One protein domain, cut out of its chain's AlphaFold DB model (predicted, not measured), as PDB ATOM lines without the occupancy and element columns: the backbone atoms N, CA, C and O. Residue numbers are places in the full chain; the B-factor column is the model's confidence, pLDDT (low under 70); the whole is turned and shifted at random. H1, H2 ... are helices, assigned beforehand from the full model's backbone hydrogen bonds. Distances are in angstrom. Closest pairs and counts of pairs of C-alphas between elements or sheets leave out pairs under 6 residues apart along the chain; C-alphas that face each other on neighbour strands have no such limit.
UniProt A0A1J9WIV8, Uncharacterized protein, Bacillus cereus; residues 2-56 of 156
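What this domain is: This is residues 2 to 56 of the 156 residues of an uncharacterized protein of Bacillus cereus (UniProt A0A1J9WIV8). Two long helices, H1 and then H2, meet near their ends at a tight link and make an open V, with nothing packed between the arms. Most of each arm sticks out free: residues 4 to 10, 12 to 26 and 39 to 56. The printed part has 55 residues, with two named helices and no named strand, and its class is all helix. The whole is extended, with a radius of gyration of the C-alphas of 17.5 A, and flat, spanning 44 by 37 by 12 A.

Where its parts are: H1, residues 5 to 29, begins at C-alpha 5 at (280.131, 154.006, 385.587) and measures 36.2 A from first to last C-alpha. H2, residues 32 to 51, measures 27.7 A and ends at C-alpha 51 at (303.850, 168.102, 354.306).

How they stand to each other: H1 and H2 are close but not clearly touching; their closest C-alphas, those of Leu 27 and Arg 35, are 7.6 A apart. They run opposite ways at a steep tilt of 60 degrees. In H1 and H2 every O i to N i+4 pair is within hydrogen-bond range.

The domain as a whole: The two C-alphas farthest apart, those of Asp 2 and Glu 33, are 45.6 A apart. The printed part has no cut. The mean pLDDT of the printed part is 70.1; residues 2 to 3, 23, 25 to 30 and 46 to 56 are under 70.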
ATOM      1  N   ASP A   2     272.580 161.183 386.660       60.28
ATOM      2  CA  ASP A   2     273.890 160.599 386.958       60.28
ATOM      3  C   ASP A   2     273.835 159.097 386.694       60.28
ATOM      4  O   ASP A   2     273.327 158.329 387.505       60.28
ATOM      5  N   LEU A   3     274.320 158.693 385.521       62.09
ATOM      6  CA  LEU A   3     274.490 157.285 385.174       62.09
ATOM      7  C   LEU A   3     275.667 156.706 385.969       62.09
ATOM      8  O   LEU A   3     276.712 157.359 386.121       62.09
ATOM      9  N   SER A   4     275.524 155.474 386.448       75.38
ATOM     10  CA  SER A   4     276.624 154.728 387.057       75.38
ATOM     11  C   SER A   4     277.758 154.495 386.040       75.38
ATOM     12  O   SER A   4     277.539 154.572 384.826       75.38
ATOM     13  N   PRO A   5     279.000 154.242 386.488       76.44
ATOM     14  CA  PRO A   5     280.131 154.006 385.587       76.44
ATOM     15  C   PRO A   5     279.892 152.882 384.564       76.44
ATOM     16  O   PRO A   5     280.366 152.971 383.432       76.44
ATOM     17  N   GLU A   6     279.127 151.855 384.938       76.75
ATOM     18  CA  GLU A   6     278.780 150.725 384.068       76.75
ATOM     19  C   GLU A   6     277.730 151.117 383.020       76.75
ATOM     20  O   GLU A   6     277.901 150.830 381.835       76.75
ATOM     21  N   GLU A   7     276.703 151.874 383.411       75.06
ATOM     22  CA  GLU A   7     275.691 152.393 382.484       75.06
ATOM     23  C   GLU A   7     276.290 153.385 381.476       75.06
ATOM     24  O   GLU A   7     275.925 153.367 380.303       75.06
ATOM     25  N   ARG A   8     277.275 154.200 381.882       71.50
ATOM     26  CA  ARG A   8     278.009 155.079 380.950       71.50
ATOM     27  C   ARG A   8     278.767 154.291 379.892       71.50
ATOM     28  O   ARG A   8     278.809 154.717 378.741       71.50
ATOM     29  N   LYS A   9     279.360 153.155 380.266       77.56
ATOM     30  CA  LYS A   9     280.100 152.303 379.331       77.56
ATOM     31  C   LYS A   9     279.164 151.681 378.295       77.56
ATOM     32  O   LYS A   9     279.479 151.701 377.111       77.56
ATOM     33  N   ILE A  10     277.996 151.214 378.732       82.25
ATOM     34  CA  ILE A  10     276.978 150.628 377.851       82.25
ATOM     35  C   ILE A  10     276.404 151.683 376.898       82.25
ATOM     36  O   ILE A  10     276.302 151.428 375.702       82.25
ATOM     37  N   VAL A  11     276.086 152.886 377.391       79.19
ATOM     38  CA  VAL A  11     275.599 153.990 376.545       79.19
ATOM     39  C   VAL A  11     276.660 154.409 375.528       79.19
ATOM     40  O   VAL A  11     276.342 154.605 374.358       79.19
ATOM     41  N   PHE A  12     277.930 154.474 375.931       79.56
ATOM     42  CA  PHE A  12     279.027 154.793 375.021       79.56
ATOM     43  C   PHE A  12     279.229 153.712 373.947       79.56
ATOM     44  O   PHE A  12     279.416 154.037 372.777       79.56
ATOM     45  N   GLU A  13     279.161 152.429 374.312       80.56
ATOM     46  CA  GLU A  13     279.247 151.322 373.351       80.56
ATOM     47  C   GLU A  13     278.051 151.312 372.385       80.56
ATOM     48  O   GLU A  13     278.239 151.129 371.183       80.56
ATOM     49  N   GLN A  14     276.839 151.603 372.867       79.38
ATOM     50  CA  GLN A  14     275.647 151.731 372.023       79.38
ATOM     51  C   GLN A  14     275.725 152.933 371.074       79.38
ATOM     52  O   GLN A  14     275.412 152.799 369.890       79.38
ATOM     53  N   GLU A  15     276.177 154.097 371.545       77.00
ATOM     54  CA  GLU A  15     276.391 155.268 370.689       77.00
ATOM     55  C   GLU A  15     277.495 155.033 369.656       77.00
ATOM     56  O   GLU A  15     277.372 155.479 368.514       77.00
ATOM     57  N   LYS A  16     278.554 154.308 370.031       80.06
ATOM     58  CA  LYS A  16     279.637 153.937 369.120       80.06
ATOM     59  C   LYS A  16     279.125 153.052 367.985       80.06
ATOM     60  O   LYS A  16     279.339 153.389 366.824       80.06
ATOM     61  N   ILE A  17     278.399 151.980 368.309       79.19
ATOM     62  CA  ILE A  17     277.819 151.068 367.312       79.19
ATOM     63  C   ILE A  17     276.837 151.821 366.407       79.19
ATOM     64  O   ILE A  17     276.889 151.691 365.185       79.19
ATOM     65  N   LYS A  18     275.993 152.685 366.983       80.44
ATOM     66  CA  LYS A  18     275.050 153.504 366.214       80.44
ATOM     67  C   LYS A  18     275.762 154.450 365.240       80.44
ATOM     68  O   LYS A  18     275.348 154.556 364.088       80.44
ATOM     69  N   LYS A  19     276.852 155.097 365.662       77.44
ATOM     70  CA  LYS A  19     277.664 155.953 364.782       77.44
ATOM     71  C   LYS A  19     278.369 155.158 363.688       77.44
ATOM     72  O   LYS A  19     278.420 155.623 362.551       77.44
ATOM     73  N   GLU A  20     278.885 153.970 363.988       73.75
ATOM     74  CA  GLU A  20     279.495 153.093 362.983       73.75
ATOM     75  C   GLU A  20     278.469 152.653 361.928       73.75
ATOM     76  O   GLU A  20     278.749 152.719 360.731       73.75
ATOM     77  N   GLU A  21     277.244 152.306 362.335       78.06
ATOM     78  CA  GLU A  21     276.158 151.975 361.407       78.06
ATOM     79  C   GLU A  21     275.675 153.176 360.586       78.06
ATOM     80  O   GLU A  21     275.436 153.038 359.384       78.06
ATOM     81  N   GLU A  22     275.548 154.359 361.190       72.69
ATOM     82  CA  GLU A  22     275.202 155.593 360.474       72.69
ATOM     83  C   GLU A  22     276.271 155.959 359.438       72.69
ATOM     84  O   GLU A  22     275.942 156.337 358.314       72.69
ATOM     85  N   THR A  23     277.548 155.788 359.779       67.56
ATOM     86  CA  THR A  23     278.667 156.056 358.866       67.56
ATOM     87  C   THR A  23     278.703 155.023 357.743       67.56
ATOM     88  O   THR A  23     278.847 155.382 356.579       67.56
ATOM     89  N   LYS A  24     278.465 153.745 358.054       70.38
ATOM     90  CA  LYS A  24     278.372 152.669 357.059       70.38
ATOM     91  C   LYS A  24     277.204 152.881 356.094       70.38
ATOM     92  O   LYS A  24     277.377 152.701 354.894       70.38
ATOM     93  N   LYS A  25     276.038 153.314 356.584       68.44
ATOM     94  CA  LYS A  25     274.886 153.660 355.730       68.44
ATOM     95  C   LYS A  25     275.179 154.863 354.839       68.44
ATOM     96  O   LYS A  25     274.848 154.819 353.661       68.44
ATOM     97  N   LYS A  26     275.846 155.892 355.369       64.19
ATOM     98  CA  LYS A  26     276.301 157.040 354.573       64.19
ATOM     99  C   LYS A  26     277.305 156.618 353.496       64.19
ATOM    100  O   LYS A  26     277.147 157.025 352.362       64.19
ATOM    101  N   LEU A  27     278.256 155.735 353.801       59.19
ATOM    102  CA  LEU A  27     279.266 155.251 352.846       59.19
ATOM    103  C   LEU A  27     278.708 154.351 351.728       59.19
ATOM    104  O   LEU A  27     279.268 154.310 350.630       59.19
ATOM    105  N   VAL A  28     277.622 153.622 352.005       63.16
ATOM    106  CA  VAL A  28     276.925 152.766 351.026       63.16
ATOM    107  C   VAL A  28     275.976 153.573 350.131       63.16
ATOM    108  O   VAL A  28     275.717 153.159 349.008       63.16
ATOM    109  N   ALA A  29     275.476 154.716 350.607       67.75
ATOM    110  CA  ALA A  29     274.585 155.598 349.851       67.75
ATOM    111  C   ALA A  29     275.312 156.541 348.875       67.75
ATOM    112  O   ALA A  29     274.650 157.189 348.070       67.75
ATOM    113  N   LEU A  30     276.640 156.628 348.960       65.69
ATOM    114  CA  LEU A  30     277.453 157.461 348.078       65.69
ATOM    115  C   LEU A  30     277.716 156.744 346.756       65.69
ATOM    116  O   LEU A  30     278.038 155.551 346.732       65.69
ATOM    117  N   THR A  31     277.610 157.498 345.672       75.06
ATOM    118  CA  THR A  31     278.057 157.074 344.344       75.06
ATOM    119  C   THR A  31     279.580 156.906 344.317       75.06
ATOM    120  O   THR A  31     280.294 157.444 345.170       75.06
ATOM    121  N   ASP A  32     280.105 156.145 343.353       74.69
ATOM    122  CA  ASP A  32     281.554 155.915 343.247       74.69
ATOM    123  C   ASP A  32     282.337 157.232 343.059       74.69
ATOM    124  O   ASP A  32     283.427 157.381 343.606       74.69
ATOM    125  N   GLU A  33     281.729 158.222 342.400       74.69
ATOM    126  CA  GLU A  33     282.278 159.569 342.191       74.69
ATOM    127  C   GLU A  33     282.385 160.370 343.502       74.69
ATOM    128  O   GLU A  33     283.407 161.000 343.777       74.69
ATOM    129  N   GLU A  34     281.368 160.308 344.366       75.06
ATOM    130  CA  GLU A  34     281.397 160.970 345.679       75.06
ATOM    131  C   GLU A  34     282.373 160.275 346.642       75.06
ATOM    132  O   GLU A  34     283.020 160.923 347.468       75.06
ATOM    133  N   ARG A  35     282.526 158.951 346.526       70.19
ATOM    134  CA  ARG A  35     283.515 158.188 347.298       70.19
ATOM    135  C   ARG A  35     284.942 158.543 346.883       70.19
ATOM    136  O   ARG A  35     285.805 158.663 347.751       70.19
ATOM    137  N   GLU A  36     285.187 158.727 345.590       75.25
ATOM    138  CA  GLU A  36     286.483 159.161 345.063       75.25
ATOM    139  C   GLU A  36     286.812 160.602 345.478       75.25
ATOM    140  O   GLU A  36     287.948 160.883 345.860       75.25
ATOM    141  N   GLN A  37     285.820 161.500 345.521       80.19
ATOM    142  CA  GLN A  37     286.000 162.850 346.070       80.19
ATOM    143  C   GLN A  37     286.390 162.833 347.551       80.19
ATOM    144  O   GLN A  37     287.373 163.470 347.919       80.19
ATOM    145  N   ILE A  38     285.688 162.063 348.392       77.56
ATOM    146  CA  ILE A  38     286.019 161.942 349.824       77.56
ATOM    147  C   ILE A  38     287.401 161.315 350.014       77.56
ATOM    148  O   ILE A  38     288.168 161.753 350.869       77.56
ATOM    149  N   PHE A  39     287.736 160.296 349.219       75.81
ATOM    150  CA  PHE A  39     289.053 159.674 349.267       75.81
ATOM    151  C   PHE A  39     290.155 160.679 348.929       75.81
ATOM    152  O   PHE A  39     291.123 160.777 349.676       75.81
ATOM    153  N   ASN A  40     289.992 161.465 347.861       78.00
ATOM    154  CA  ASN A  40     290.962 162.486 347.473       78.00
ATOM    155  C   ASN A  40     291.072 163.610 348.511       78.00
ATOM    156  O   ASN A  40     292.180 164.053 348.798       78.00
ATOM    157  N   GLU A  41     289.966 164.016 349.135       81.88
ATOM    158  CA  GLU A  41     289.967 165.027 350.196       81.88
ATOM    159  C   GLU A  41     290.681 164.532 351.471       81.88
ATOM    160  O   GLU A  41     291.467 165.258 352.079       81.88
ATOM    161  N   GLU A  42     290.471 163.275 351.876       72.88
ATOM    162  CA  GLU A  42     291.189 162.658 353.003       72.88
ATOM    163  C   GLU A  42     292.665 162.387 352.682       72.88
ATOM    164  O   GLU A  42     293.533 162.487 353.558       72.88
ATOM    165  N   LEU A  43     292.979 162.083 351.422       76.50
ATOM    166  CA  LEU A  43     294.347 161.923 350.941       76.50
ATOM    167  C   LEU A  43     295.075 163.271 350.909       76.50
ATOM    168  O   LEU A  43     296.234 163.333 351.312       76.50
ATOM    169  N   GLU A  44     294.392 164.357 350.546       75.56
ATOM    170  CA  GLU A  44     294.909 165.723 350.632       75.56
ATOM    171  C   GLU A  44     295.111 166.149 352.092       75.56
ATOM    172  O   GLU A  44     296.193 166.620 352.438       75.56
ATOM    173  N   LYS A  45     294.160 165.880 353.000       72.81
ATOM    174  CA  LYS A  45     294.349 166.094 354.451       72.81
ATOM    175  C   LYS A  45     295.553 165.314 354.975       72.81
ATOM    176  O   LYS A  45     296.375 165.865 355.702       72.81
ATOM    177  N   SER A  46     295.703 164.054 354.571       63.62
ATOM    178  CA  SER A  46     296.847 163.213 354.939       63.62
ATOM    179  C   SER A  46     298.159 163.749 354.362       63.62
ATOM    180  O   SER A  46     299.158 163.808 355.074       63.62
ATOM    181  N   GLN A  47     298.173 164.210 353.109       62.84
ATOM    182  CA  GLN A  47     299.326 164.882 352.504       62.84
ATOM    183  C   GLN A  47     299.657 166.190 353.215       62.84
ATOM    184  O   GLN A  47     300.834 166.494 353.377       62.84
ATOM    185  N   VAL A  48     298.664 166.935 353.697       58.81
ATOM    186  CA  VAL A  48     298.880 168.097 354.561       58.81
ATOM    187  C   VAL A  48     299.494 167.663 355.892       58.81
ATOM    188  O   VAL A  48     300.365 168.367 356.376       58.81
ATOM    189  N   PHE A  49     299.172 166.496 356.457       54.94
ATOM    190  CA  PHE A  49     299.898 165.972 357.625       54.94
ATOM    191  C   PHE A  49     301.350 165.586 357.304       54.94
ATOM    192  O   PHE A  49     302.236 165.945 358.075       54.94
ATOM    193  N   PHE A  50     301.615 164.935 356.166       55.56
ATOM    194  CA  PHE A  50     302.977 164.598 355.723       55.56
ATOM    195  C   PHE A  50     303.820 165.831 355.341       55.56
ATOM    196  O   PHE A  50     305.023 165.843 355.594       55.56
ATOM    197  N   ASN A  51     303.203 166.860 354.751       55.72
ATOM    198  CA  ASN A  51     303.850 168.102 354.306       55.72
ATOM    199  C   ASN A  51     303.835 169.207 355.367       55.72
ATOM    200  O   ASN A  51     304.652 170.127 355.312       55.72
ATOM    201  N   SER A  52     302.934 169.131 356.348       50.53
ATOM    202  CA  SER A  52     303.118 169.822 357.613       50.53
ATOM    203  C   SER A  52     304.377 169.223 358.200       50.53
ATOM    204  O   SER A  52     304.519 168.010 358.309       50.53
ATOM    205  N   SER A  53     305.315 170.070 358.555       47.50
ATOM    206  CA  SER A  53     306.579 169.757 359.205       47.50
ATOM    207  C   SER A  53     306.414 169.103 360.597       47.50
ATOM    208  O   SER A  53     307.130 169.449 361.527       47.50
ATOM    209  N   SER A  54     305.444 168.203 360.779       49.34
ATOM    210  CA  SER A  54     305.166 167.402 361.969       49.34
ATOM    211  C   SER A  54     305.915 166.065 361.938       49.34
ATOM    212  O   SER A  54     306.384 165.617 362.983       49.34
ATOM    213  N   ILE A  55     306.153 165.486 360.752       50.25
ATOM    214  CA  ILE A  55     307.152 164.423 360.553       50.25
ATOM    215  C   ILE A  55     308.484 165.098 360.280       50.25
ATOM    216  O   ILE A  55     308.985 165.206 359.163       50.25
ATOM    217  N   THR A  56     309.055 165.625 361.341       51.06
ATOM    218  CA  THR A  56     310.414 166.114 361.280       51.06
ATOM    219  C   THR A  56     311.355 164.934 361.301       51.06
ATOM    220  O   THR A  56     311.338 164.107 362.213       51.06
TER     221      THR A  56